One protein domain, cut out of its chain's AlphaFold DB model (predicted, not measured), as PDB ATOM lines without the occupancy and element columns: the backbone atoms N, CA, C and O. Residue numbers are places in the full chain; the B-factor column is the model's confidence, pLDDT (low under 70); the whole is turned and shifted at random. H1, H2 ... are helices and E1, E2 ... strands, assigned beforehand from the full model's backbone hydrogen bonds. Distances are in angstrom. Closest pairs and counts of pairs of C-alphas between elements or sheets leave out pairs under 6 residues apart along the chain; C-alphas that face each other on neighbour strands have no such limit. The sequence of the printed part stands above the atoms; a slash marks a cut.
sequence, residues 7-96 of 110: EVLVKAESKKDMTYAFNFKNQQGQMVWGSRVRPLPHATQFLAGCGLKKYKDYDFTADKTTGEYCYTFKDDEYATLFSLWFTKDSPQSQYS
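This is residues 7 to 96 of the 110 residues of an uncharacterized protein of marine metagenome (UniProt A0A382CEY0). A small body, made of a three-stranded antiparallel sheet with the long helix H2 over one face, has a long two-stranded arm, the hairpin of E2 and E3, reaching away from it. Sheet and H2 form two layers, a sheet with a helix on one face; the short helix H1 is near H2 but not on the sheet, and the small H3 follows H2. The printed part has 90 residues, with named elements in the order E1 E2 E3 H1 E4 E5 H2 H3; the class is mixed, helices and strands. The strands of the larger sheet run in the order E1, E5, E4. The whole is elongated, 47 by 30 by 20 A, and only just loose, close to compact, with a radius of gyration of the C-alphas of 15.1 A.

E1, residues 7 to 11, is an edge strand and the antiparallel neighbour of the inner strand E5, residues 68 to 73, with N 8 and O 71 2.8 A apart. E2, residues 19 to 25, and E3, residues 31 to 37, form an antiparallel hairpin, with N 22 and O 34 2.9 A apart. E4, residues 58 to 63, the other edge strand, forms a hairpin with E5, with N 61 and O 70 2.9 A apart. The closest C-alphas of E3 and E4 are those of Val 37 and Ala 62, 6.6 A apart. H2, residues 76 to 89, is on the three-stranded sheet at a height of 9.3 A, over E1 and E5; it runs along the strands, at 2 degrees to E1 on the local plane. Its closest C-alpha pair with E1 is Val 8 and Ala 79, 6.4 A. H1, residues 43 to 49, is close to H2 but not clearly touching, with the C-alphas of Leu 47 and Phe 82 7.9 A apart; they run opposite ways at a steep tilt of 58 degrees. H3, residues 91 to 94, is close to H2 but not clearly touching, at Thr 87 and Ser 93, whose C-alphas are 6.9 A apart. In H1 and H2 every O i to N i+4 pair is within hydrogen-bond range; H3 is too short for such a pair.

E1 begins at C-alpha 7, (192.107, 127.414, 268.803), and is 13.4 A long. E2 is 19.4 A and E3 19.9 A long, and E3 ends at C-alpha 37, (201.634, 114.219, 264.237). H1 is 9.7 A, E4 17.4 A and E5 16.2 A long. H2 is 19.6 A long, and H3, 4.7 A, ends at C-alpha 94, (213.961, 134.753, 263.162).

The C-alphas farthest apart are those of Gln 28 and Ser 96, 51.8 A. The printed part has no cut and no long link. Its mean pLDDT is 88.4; residues 89 to 96 are under 70.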
ATOM      1  N   GLU A   7     191.253 127.886 269.884       95.56
ATOM      2  CA  GLU A   7     192.107 127.414 268.803       95.56
ATOM      3  C   GLU A   7     193.133 128.481 268.417       95.56
ATOM      4  O   GLU A   7     192.813 129.662 268.284       95.56
ATOM      5  N   VAL A   8     194.370 128.048 268.196       94.88
ATOM      6  CA  VAL A   8     195.471 128.870 267.701       94.88
ATOM      7  C   VAL A   8     196.050 128.193 266.467       94.88
ATOM      8  O   VAL A   8     196.594 127.085 266.542       94.88
ATOM      9  N   LEU A   9     195.936 128.869 265.325       94.19
ATOM     10  CA  LEU A   9     196.472 128.408 264.047       94.19
ATOM     11  C   LEU A   9     197.882 128.953 263.833       94.19
ATOM     12  O   LEU A   9     198.113 130.159 263.914       94.19
ATOM     13  N   VAL A  10     198.826 128.064 263.534       91.19
ATOM     14  CA  VAL A  10     200.243 128.409 263.351       91.19
ATOM     15  C   VAL A  10     200.851 127.623 262.193       91.19
ATOM     16  O   VAL A  10     200.488 126.475 261.948       91.19
ATOM     17  N   LYS A  11     201.793 128.223 261.459       89.19
ATOM     18  CA  LYS A  11     202.419 127.588 260.287       89.19
ATOM     19  C   LYS A  11     203.702 126.849 260.651       89.19
ATOM     20  O   LYS A  11     204.567 127.385 261.335       89.19
ATOM     21  N   ALA A  12     203.844 125.628 260.147       84.56
ATOM     22  CA  ALA A  12     205.079 124.864 260.241       84.56
ATOM     23  C   ALA A  12     206.191 125.500 259.388       84.56
ATOM     24  O   ALA A  12     205.922 126.045 258.318       84.56
ATOM     25  N   GLU A  13     207.450 125.343 259.800       78.06
ATOM     26  CA  GLU A  13     208.612 125.642 258.942       78.06
ATOM     27  C   GLU A  13     208.657 124.748 257.704       78.06
ATOM     28  O   GLU A  13     208.993 125.178 256.603       78.06
ATOM     29  N   SER A  14     208.342 123.469 257.907       79.94
ATOM     30  CA  SER A  14     208.482 122.404 256.928       79.94
ATOM     31  C   SER A  14     207.305 121.451 257.051       79.94
ATOM     32  O   SER A  14     207.002 120.938 258.128       79.94
ATOM     33  N   LYS A  15     206.677 121.149 255.911       84.06
ATOM     34  CA  LYS A  15     205.617 120.135 255.823       84.06
ATOM     35  C   LYS A  15     206.145 118.714 256.029       84.06
ATOM     36  O   LYS A  15     205.399 117.836 256.460       84.06
ATOM     37  N   LYS A  16     207.426 118.475 255.718       78.00
ATOM     38  CA  LYS A  16     208.037 117.135 255.768       78.00
ATOM     39  C   LYS A  16     208.115 116.597 257.192       78.00
ATOM     40  O   LYS A  16     207.966 115.397 257.399       78.00
ATOM     41  N   ASP A  17     208.267 117.486 258.166       77.00
ATOM     42  CA  ASP A  17     208.543 117.111 259.552       77.00
ATOM     43  C   ASP A  17     207.297 117.088 260.436       77.00
ATOM     44  O   ASP A  17     207.390 116.768 261.620       77.00
ATOM     45  N   MET A  18     206.115 117.345 259.865       88.62
ATOM     46  CA  MET A  18     204.859 117.418 260.619       88.62
ATOM     47  C   MET A  18     204.382 116.068 261.153       88.62
ATOM     48  O   MET A  18     203.581 116.005 262.082       88.62
ATOM     49  N   THR A  19     204.859 114.960 260.588       89.50
ATOM     50  CA  THR A  19     204.517 113.619 261.070       89.50
ATOM     51  C   THR A  19     205.697 112.677 261.025       89.50
ATOM     52  O   THR A  19     206.594 112.842 260.205       89.50
ATOM     53  N   TYR A  20     205.624 111.615 261.818       87.88
ATOM     54  CA  TYR A  20     206.487 110.452 261.676       87.88
ATOM     55  C   TYR A  20     205.673 109.183 261.489       87.88
ATOM     56  O   TYR A  20     204.584 109.035 262.052       87.88
ATOM     57  N   ALA A  21     206.238 108.264 260.714       89.88
ATOM     58  CA  ALA A  21     205.763 106.899 260.646       89.88
ATOM     59  C   ALA A  21     206.354 106.087 261.806       89.88
ATOM     60  O   ALA A  21     207.506 106.286 262.194       89.88
ATOM     61  N   PHE A  22     205.568 105.173 262.358       91.50
ATOM     62  CA  PHE A  22     206.009 104.203 263.356       91.50
ATOM     63  C   PHE A  22     205.350 102.862 263.058       91.50
ATOM     64  O   PHE A  22     204.253 102.825 262.506       91.50
ATOM     65  N   ASN A  23     206.003 101.761 263.409       93.81
ATOM     66  CA  ASN A  23     205.409 100.440 263.268       93.81
ATOM     67  C   ASN A  23     204.899  99.934 264.624       93.81
ATOM     68  O   ASN A  23     205.410 100.305 265.680       93.81
ATOM     69  N   PHE A  24     203.837  99.136 264.601       93.31
ATOM     70  CA  PHE A  24     203.283  98.494 265.791       93.31
ATOM     71  C   PHE A  24     202.587  97.188 265.407       93.31
ATOM     72  O   PHE A  24     202.253  96.975 264.241       93.31
ATOM     73  N   LYS A  25     202.374  96.301 266.384       95.81
ATOM     74  CA  LYS A  25     201.572  95.091 266.177       95.81
ATOM     75  C   LYS A  25     200.094  95.416 266.357       95.81
ATOM     76  O   LYS A  25     199.716  95.972 267.387       95.81
ATOM     77  N   ASN A  26     199.264  95.072 265.375       93.12
ATOM     78  CA  ASN A  26     197.811  95.143 265.526       93.12
ATOM     79  C   ASN A  26     197.300  94.032 266.473       93.12
ATOM     80  O   ASN A  26     198.069  93.189 266.937       93.12
ATOM     81  N   GLN A  27     195.991  94.000 266.745       93.62
ATOM     82  CA  GLN A  27     195.371  92.993 267.627       93.62
ATOM     83  C   GLN A  27     195.564  91.540 267.150       93.62
ATOM     84  O   GLN A  27     195.439  90.614 267.942       93.62
ATOM     85  N   GLN A  28     195.898  91.339 265.873       93.62
ATOM     86  CA  GLN A  28     196.150  90.036 265.252       93.62
ATOM     87  C   GLN A  28     197.653  89.687 265.223       93.62
ATOM     88  O   GLN A  28     198.051  88.694 264.622       93.62
ATOM     89  N   GLY A  29     198.511  90.509 265.843       92.94
ATOM     90  CA  GLY A  29     199.959  90.299 265.912       92.94
ATOM     91  C   GLY A  29     200.739  90.713 264.659       92.94
ATOM     92  O   GLY A  29     201.962  90.554 264.631       92.94
ATOM     93  N   GLN A  30     200.075  91.269 263.641       95.25
ATOM     94  CA  GLN A  30     200.704  91.698 262.391       95.25
ATOM     95  C   GLN A  30     201.382  93.060 262.557       95.25
ATOM     96  O   GLN A  30     200.808  93.978 263.147       95.25
ATOM     97  N   MET A  31     202.584  93.206 261.995       95.31
ATOM     98  CA  MET A  31     203.287  94.489 261.943       95.31
ATOM     99  C   MET A  31     202.616  95.416 260.929       95.31
ATOM    100  O   MET A  31     202.564  95.108 259.741       95.31
ATOM    101  N   VAL A  32     202.140  96.565 261.396       95.25
ATOM    102  CA  VAL A  32     201.498  97.599 260.577       95.25
ATOM    103  C   VAL A  32     202.173  98.949 260.792       95.25
ATOM    104  O   VAL A  32     202.746  99.211 261.851       95.25
ATOM    105  N   TRP A  33     202.103  99.815 259.781       93.06
ATOM    106  CA  TRP A  33     202.602 101.187 259.853       93.06
ATOM    107  C   TRP A  33     201.488 102.141 260.286       93.06
ATOM    108  O   TRP A  33     200.422 102.191 259.679       93.06
ATOM    109  N   GLY A  34     201.756 102.921 261.329       90.44
ATOM    110  CA  GLY A  34     200.973 104.076 261.744       90.44
ATOM    111  C   GLY A  34     201.696 105.381 261.419       90.44
ATOM    112  O   GLY A  34     202.903 105.410 261.185       90.44
ATOM    113  N   SER A  35     200.950 106.482 261.441       89.62
ATOM    114  CA  SER A  35     201.480 107.842 261.319       89.62
ATOM    115  C   SER A  35     201.006 108.669 262.508       89.62
ATOM    116  O   SER A  35     199.845 108.584 262.900       89.62
ATOM    117  N   ARG A  36     201.893 109.483 263.084       90.44
ATOM    118  CA  ARG A  36     201.577 110.404 264.185       90.44
ATOM    119  C   ARG A  36     202.057 111.809 263.871       90.44
ATOM    120  O   ARG A  36     203.122 111.983 263.285       90.44
ATOM    121  N   VAL A  37     201.278 112.796 264.303       91.69
ATOM    122  CA  VAL A  37     201.634 114.219 264.237       91.69
ATOM    123  C   VAL A  37     202.732 114.521 265.255       91.69
ATOM    124  O   VAL A  37     202.637 114.119 266.417       91.69
ATOM    125  N   ARG A  38     203.791 115.198 264.806       91.69
ATOM    126  CA  ARG A  38     204.826 115.762 265.676       91.69
ATOM    127  C   ARG A  38     204.361 117.129 266.170       91.69
ATOM    128  O   ARG A  38     203.721 117.829 265.405       91.69
ATOM    129  N   PRO A  39     204.644 117.525 267.414       91.31
ATOM    130  CA  PRO A  39     204.457 118.916 267.808       91.31
ATOM    131  C   PRO A  39     205.404 119.823 267.011       91.31
ATOM    132  O   PRO A  39     206.453 119.368 266.546       91.31
ATOM    133  N   LEU A  40     205.078 121.113 266.929       90.44
ATOM    134  CA  LEU A  40     206.047 122.131 266.540       90.44
ATOM    135  C   LEU A  40     207.323 122.027 267.396       90.44
ATOM    136  O   LEU A  40     207.230 121.734 268.598       90.44
ATOM    137  N   PRO A  41     208.506 122.292 266.810       87.00
ATOM    138  CA  PRO A  41     209.746 122.402 267.567       87.00
ATOM    139  C   PRO A  41     209.578 123.337 268.769       87.00
ATOM    140  O   PRO A  41     208.933 124.377 268.668       87.00
ATOM    141  N   HIS A  42     210.124 122.944 269.921       88.31
ATOM    142  CA  HIS A  42     210.087 123.689 271.190       88.31
ATOM    143  C   HIS A  42     208.705 123.913 271.836       88.31
ATOM    144  O   HIS A  42     208.646 124.205 273.032       88.31
ATOM    145  N   ALA A  43     207.594 123.684 271.123       91.50
ATOM    146  CA  ALA A  43     206.247 123.891 271.655       91.50
ATOM    147  C   ALA A  43     205.970 123.014 272.881       91.50
ATOM    148  O   ALA A  43     205.395 123.471 273.861       91.50
ATOM    149  N   THR A  44     206.419 121.758 272.878       91.31
ATOM    150  CA  THR A  44     206.242 120.872 274.040       91.31
ATOM    151  C   THR A  44     206.985 121.346 275.280       91.31
ATOM    152  O   THR A  44     206.454 121.214 276.376       91.31
ATOM    153  N   GLN A  45     208.189 121.899 275.125       92.50
ATOM    154  CA  GLN A  45     208.989 122.417 276.232       92.50
ATOM    155  C   GLN A  45     208.343 123.675 276.807       92.50
ATOM    156  O   GLN A  45     208.211 123.791 278.020       92.50
ATOM    157  N   PHE A  46     207.888 124.574 275.933       93.25
ATOM    158  CA  PHE A  46     207.155 125.773 276.320       93.25
ATOM    159  C   PHE A  46     205.871 125.431 277.093       93.25
ATOM    160  O   PHE A  46     205.664 125.909 278.208       93.25
ATOM    161  N   LEU A  47     205.044 124.533 276.548       95.44
ATOM    162  CA  LEU A  47     203.773 124.133 277.161       95.44
ATOM    163  C   LEU A  47     203.979 123.385 278.484       95.44
ATOM    164  O   LEU A  47     203.246 123.621 279.443       95.44
ATOM    165  N   ALA A  48     205.013 122.542 278.574       94.75
ATOM    166  CA  ALA A  48     205.404 121.908 279.830       94.75
ATOM    167  C   ALA A  48     205.912 122.931 280.861       94.75
ATOM    168  O   ALA A  48     205.594 122.805 282.042       94.75
ATOM    169  N   GLY A  49     206.647 123.962 280.428       94.56
ATOM    170  CA  GLY A  49     207.073 125.082 281.275       94.56
ATOM    171  C   GLY A  49     205.902 125.896 281.831       94.56
ATOM    172  O   GLY A  49     205.976 126.385 282.953       94.56
ATOM    173  N   CYS A  50     204.789 125.954 281.095       94.50
ATOM    174  CA  CYS A  50     203.519 126.526 281.555       94.50
ATOM    175  C   CYS A  50     202.711 125.573 282.462       94.50
ATOM    176  O   CYS A  50     201.612 125.915 282.884       94.50
ATOM    177  N   GLY A  51     203.209 124.362 282.743       96.69
ATOM    178  CA  GLY A  51     202.519 123.360 283.563       96.69
ATOM    179  C   GLY A  51     201.365 122.630 282.863       96.69
ATOM    180  O   GLY A  51     200.605 121.920 283.527       96.69
ATOM    181  N   LEU A  52     201.230 122.766 281.539       96.69
ATOM    182  CA  LEU A  52     200.110 122.220 280.771       96.69
ATOM    183  C   LEU A  52     200.341 120.761 280.367       96.69
ATOM    184  O   LEU A  52     201.442 120.360 279.981       96.69
ATOM    185  N   LYS A  53     199.274 119.954 280.392       96.31
ATOM    186  CA  LYS A  53     199.300 118.541 279.998       96.31
ATOM    187  C   LYS A  53     198.495 118.302 278.725       96.31
ATOM    188  O   LYS A  53     197.327 118.683 278.621       96.31
ATOM    189  N   LYS A  54     199.105 117.583 277.778       94.00
ATOM    190  CA  LYS A  54     198.430 117.164 276.544       94.00
ATOM    191  C   LYS A  54     197.205 116.295 276.864       94.00
ATOM    192  O   LYS A  54     197.260 115.480 277.783       94.00
ATOM    193  N   TYR A  55     196.128 116.464 276.098       93.62
ATOM    194  CA  TYR A  55     194.817 115.811 276.251       93.62
ATOM    195  C   TYR A  55     194.015 116.224 277.490       93.62
ATOM    196  O   TYR A  55     192.895 115.753 277.678       93.62
ATOM    197  N   LYS A  56     194.565 117.103 278.333       94.50
ATOM    198  CA  LYS A  56     193.881 117.641 279.511       94.50
ATOM    199  C   LYS A  56     193.683 119.148 279.396       94.50
ATOM    200  O   LYS A  56     192.564 119.626 279.563       94.50
ATOM    201  N   ASP A  57     194.774 119.854 279.117       96.38
ATOM    202  CA  ASP A  57     194.833 121.314 279.106       96.38
ATOM    203  C   ASP A  57     195.042 121.854 277.682       96.38
ATOM    204  O   ASP A  57     194.588 122.953 277.369       96.38
ATOM    205  N   TYR A  58     195.676 121.064 276.806       96.44
ATOM    206  CA  TYR A  58     195.824 121.376 275.384       96.44
ATOM    207  C   TYR A  58     195.847 120.114 274.501       96.44
ATOM    208  O   TYR A  58     196.167 119.019 274.974       96.44
ATOM    209  N   ASP A  59     195.563 120.257 273.210       96.06
ATOM    210  CA  ASP A  59     195.859 119.261 272.173       96.06
ATOM    211  C   ASP A  59     196.329 119.957 270.886       96.06
ATOM    212  O   ASP A  59     196.372 121.184 270.809       96.06
ATOM    213  N   PHE A  60     196.757 119.188 269.885       95.19
ATOM    214  CA  PHE A  60     197.102 119.741 268.581       95.19
ATOM    215  C   PHE A  60     196.878 118.758 267.436       95.19
ATOM    216  O   PHE A  60     197.140 117.555 267.542       95.19
ATOM    217  N   THR A  61     196.473 119.312 266.299       94.38
ATOM    218  CA  THR A  61     196.395 118.630 265.008       94.38
ATOM    219  C   THR A  61     197.212 119.385 263.966       94.38
ATOM    220  O   THR A  61     197.721 120.477 264.219       94.38
ATOM    221  N   ALA A  62     197.403 118.765 262.806       93.25
ATOM    222  CA  ALA A  62     198.244 119.297 261.750       93.25
ATOM    223  C   ALA A  62     197.659 118.942 260.383       93.25
ATOM    224  O   ALA A  62     197.419 117.765 260.105       93.25
ATOM    225  N   ASP A  63     197.481 119.943 259.526       90.62
ATOM    226  CA  ASP A  63     197.134 119.755 258.124       90.62
ATOM    227  C   ASP A  63     198.407 119.831 257.275       90.62
ATOM    228  O   ASP A  63     199.024 120.880 257.100       90.62
ATOM    229  N   LYS A  64     198.816 118.684 256.728       85.50
ATOM    230  CA  LYS A  64     199.990 118.587 255.848       85.50
ATOM    231  C   LYS A  64     199.801 119.308 254.518       85.50
ATOM    232  O   LYS A  64     200.789 119.678 253.887       85.50
ATOM    233  N   THR A  65     198.560 119.458 254.067       87.25
ATOM    234  CA  THR A  65     198.228 120.089 252.789       87.25
ATOM    235  C   THR A  65     198.537 121.572 252.865       87.25
ATOM    236  O   THR A  65     199.267 122.094 252.019       87.25
ATOM    237  N   THR A  66     198.073 122.236 253.924       87.75
ATOM    238  CA  THR A  66     198.314 123.665 254.160       87.75
ATOM    239  C   THR A  66     199.664 123.916 254.832       87.75
ATOM    240  O   THR A  66     200.339 124.891 254.505       87.75
ATOM    241  N   GLY A  67     200.146 122.980 255.652       89.06
ATOM    242  CA  GLY A  67     201.324 123.161 256.500       89.06
ATOM    243  C   GLY A  67     201.002 123.856 257.822       89.06
ATOM    244  O   GLY A  67     201.888 124.458 258.425       89.06
ATOM    245  N   GLU A  68     199.743 123.812 258.252       92.88
ATOM    246  CA  GLU A  68     199.258 124.495 259.448       92.88
ATOM    247  C   GLU A  68     199.032 123.509 260.590       92.88
ATOM    248  O   GLU A  68     198.574 122.383 260.398       92.88
ATOM    249  N   TYR A  69     199.362 123.949 261.794       94.25
ATOM    250  CA  TYR A  69     198.957 123.317 263.034       94.25
ATOM    251  C   TYR A  69     197.772 124.068 263.620       94.25
ATOM    252  O   TYR A  69     197.748 125.299 263.611       94.25
ATOM    253  N   CYS A  70     196.844 123.316 264.200       95.19
ATOM    254  CA  CYS A  70     195.821 123.845 265.085       95.19
ATOM    255  C   CYS A  70     196.132 123.362 266.497       95.19
ATOM    256  O   CYS A  70     196.031 122.166 266.777       95.19
ATOM    257  N   TYR A  71     196.561 124.280 267.359       96.31
ATOM    258  CA  TYR A  71     196.697 124.032 268.789       96.31
ATOM    259  C   TYR A  71     195.409 124.450 269.481       96.31
ATOM    260  O   TYR A  71     194.941 125.566 269.286       96.31
ATOM    261  N   THR A  72     194.844 123.568 270.293       96.62
ATOM    262  CA  THR A  72     193.612 123.836 271.031       96.62
ATOM    263  C   THR A  72     193.902 123.853 272.518       96.62
ATOM    264  O   THR A  72     194.597 122.980 273.034       96.62
ATOM    265  N   PHE A  73     193.366 124.845 273.218       97.00
ATOM    266  CA  PHE A  73     193.605 125.078 274.636       97.00
ATOM    267  C   PHE A  73     192.292 125.098 275.390       97.00
ATOM    268  O   PHE A  73     191.302 125.647 274.917       97.00
ATOM    269  N   LYS A  74     192.279 124.517 276.584       95.38
ATOM    270  CA  LYS A  74     191.112 124.578 277.463       95.38
ATOM    271  C   LYS A  74     190.903 125.972 278.071       95.38
ATOM    272  O   LYS A  74     189.785 126.292 278.459       95.38
ATOM    273  N   ASP A  75     191.976 126.746 278.192       94.38
ATOM    274  CA  ASP A  75     192.004 128.062 278.826       94.38
ATOM    275  C   ASP A  75     192.650 129.087 277.874       94.38
ATOM    276  O   ASP A  75     193.737 128.864 277.326       94.38
ATOM    277  N   ASP A  76     191.929 130.186 277.655       94.50
ATOM    278  CA  ASP A  76     192.209 131.235 276.673       94.50
ATOM    279  C   ASP A  76     193.493 132.013 276.990       94.50
ATOM    280  O   ASP A  76     194.160 132.517 276.077       94.50
ATOM    281  N   GLU A  77     193.885 132.086 278.265       94.38
ATOM    282  CA  GLU A  77     195.126 132.747 278.674       94.38
ATOM    283  C   GLU A  77     196.341 132.030 278.077       94.38
ATOM    284  O   GLU A  77     197.249 132.661 277.531       94.38
ATOM    285  N   TYR A  78     196.325 130.695 278.081       95.88
ATOM    286  CA  TYR A  78     197.401 129.897 277.500       95.88
ATOM    287  C   TYR A  78     197.374 129.886 275.973       95.88
ATOM    288  O   TYR A  78     198.441 129.834 275.364       95.88
ATOM    289  N   ALA A  79     196.198 129.997 275.346       95.69
ATOM    290  CA  ALA A  79     196.107 130.221 273.902       95.69
ATOM    291  C   ALA A  79     196.772 131.548 273.505       95.69
ATOM    292  O   ALA A  79     197.553 131.609 272.550       95.69
ATOM    293  N   THR A  80     196.517 132.602 274.281       94.25
ATOM    294  CA  THR A  80     197.130 133.922 274.088       94.25
ATOM    295  C   THR A  80     198.641 133.855 274.296       94.25
ATOM    296  O   THR A  80     199.407 134.307 273.444       94.25
ATOM    297  N   LEU A  81     199.091 133.227 275.386       94.44
ATOM    298  CA  LEU A  81     200.511 133.081 275.697       94.44
ATOM    299  C   LEU A  81     201.247 132.255 274.632       94.44
ATOM    300  O   LEU A  81     202.337 132.633 274.206       94.44
ATOM    301  N   PHE A  82     200.641 131.163 274.160       95.00
ATOM    302  CA  PHE A  82     201.183 130.350 273.073       95.00
ATOM    303  C   PHE A  82     201.260 131.125 271.757       95.00
ATOM    304  O   PHE A  82     202.266 131.026 271.061       95.00
ATOM    305  N   SER A  83     200.242 131.929 271.436       93.19
ATOM    306  CA  SER A  83     200.255 132.789 270.247       93.19
ATOM    307  C   SER A  83     201.407 133.790 270.307       93.19
ATOM    308  O   SER A  83     202.160 133.909 269.346       93.19
ATOM    309  N   LEU A  84     201.598 134.456 271.452       90.94
ATOM    310  CA  LEU A  84     202.690 135.411 271.664       90.94
ATOM    311  C   LEU A  84     204.067 134.747 271.571       90.94
ATOM    312  O   LEU A  84     204.959 135.271 270.903       90.94
ATOM    313  N   TRP A  85     204.229 133.592 272.221       90.19
ATOM    314  CA  TRP A  85     205.445 132.789 272.132       90.19
ATOM    315  C   TRP A  85     205.736 132.403 270.684       90.19
ATOM    316  O   TRP A  85     206.828 132.667 270.190       90.19
ATOM    317  N   PHE A  86     204.743 131.868 269.970       87.25
ATOM    318  CA  PHE A  86     204.910 131.506 268.573       87.25
ATOM    319  C   PHE A  86     205.241 132.734 267.721       87.25
ATOM    320  O   PHE A  86     206.158 132.670 266.924       87.25
ATOM    321  N   THR A  87     204.590 133.886 267.884       82.00
ATOM    322  CA  THR A  87     204.939 135.084 267.100       82.00
ATOM    323  C   THR A  87     206.376 135.542 267.352       82.00
ATOM    324  O   THR A  87     207.084 135.836 266.389       82.00
ATOM    325  N   LYS A  88     206.822 135.569 268.613       74.88
ATOM    326  CA  LYS A  88     208.156 136.053 268.999       74.88
ATOM    327  C   LYS A  88     209.285 135.082 268.651       74.88
ATOM    328  O   LYS A  88     210.345 135.517 268.219       74.88
ATOM    329  N   ASP A  89     209.059 133.793 268.864       65.75
ATOM    330  CA  ASP A  89     210.064 132.744 268.691       65.75
ATOM    331  C   ASP A  89     209.835 131.935 267.408       65.75
ATOM    332  O   ASP A  89     210.556 130.971 267.146       65.75
ATOM    333  N   SER A  90     208.851 132.315 266.577       60.16
ATOM    334  CA  SER A  90     208.645 131.629 265.307       60.16
ATOM    335  C   SER A  90     209.876 131.818 264.431       60.16
ATOM    336  O   SER A  90     210.415 132.922 264.313       60.16
ATOM    337  N   PRO A  91     210.263 130.774 263.708       53.34
ATOM    338  CA  PRO A  91     211.315 130.862 262.711       53.34
ATOM    339  C   PRO A  91     210.997 131.874 261.602       53.34
ATOM    340  O   PRO A  91     211.903 132.515 261.084       53.34
ATOM    341  N   GLN A  92     209.718 132.130 261.307       55.16
ATOM    342  CA  GLN A  92     209.306 133.228 260.419       55.16
ATOM    343  C   GLN A  92     209.759 134.605 260.939       55.16
ATOM    344  O   GLN A  92     210.155 135.451 260.140       55.16
ATOM    345  N   SER A  93     209.767 134.818 262.260       54.50
ATOM    346  CA  SER A  93     210.321 136.032 262.872       54.50
ATOM    347  C   SER A  93     211.858 136.032 262.900       54.50
ATOM    348  O   SER A  93     212.469 137.075 262.697       54.50
ATOM    349  N   GLN A  94     212.498 134.867 263.069       51.62
ATOM    350  CA  GLN A  94     213.961 134.753 263.162       51.62
ATOM    351  C   GLN A  94     214.676 134.854 261.801       51.62
ATOM    352  O   GLN A  94     215.824 135.298 261.740       51.62
ATOM    353  N   TYR A  95     214.007 134.497 260.696       49.34
ATOM    354  CA  TYR A  95     214.495 134.755 259.332       49.34
ATOM    355  C   TYR A  95     214.274 136.208 258.874       49.34
ATOM    356  O   TYR A  95     214.859 136.622 257.872       49.34
ATOM    357  N   SER A  96     213.523 137.018 259.630       47.56
ATOM    358  CA  SER A  96     213.518 138.477 259.488       47.56
ATOM    359  C   SER A  96     214.792 139.066 260.109       47.56
ATOM    360  O   SER A  96     214.775 139.731 261.139       47.56
TER     361      SER A  96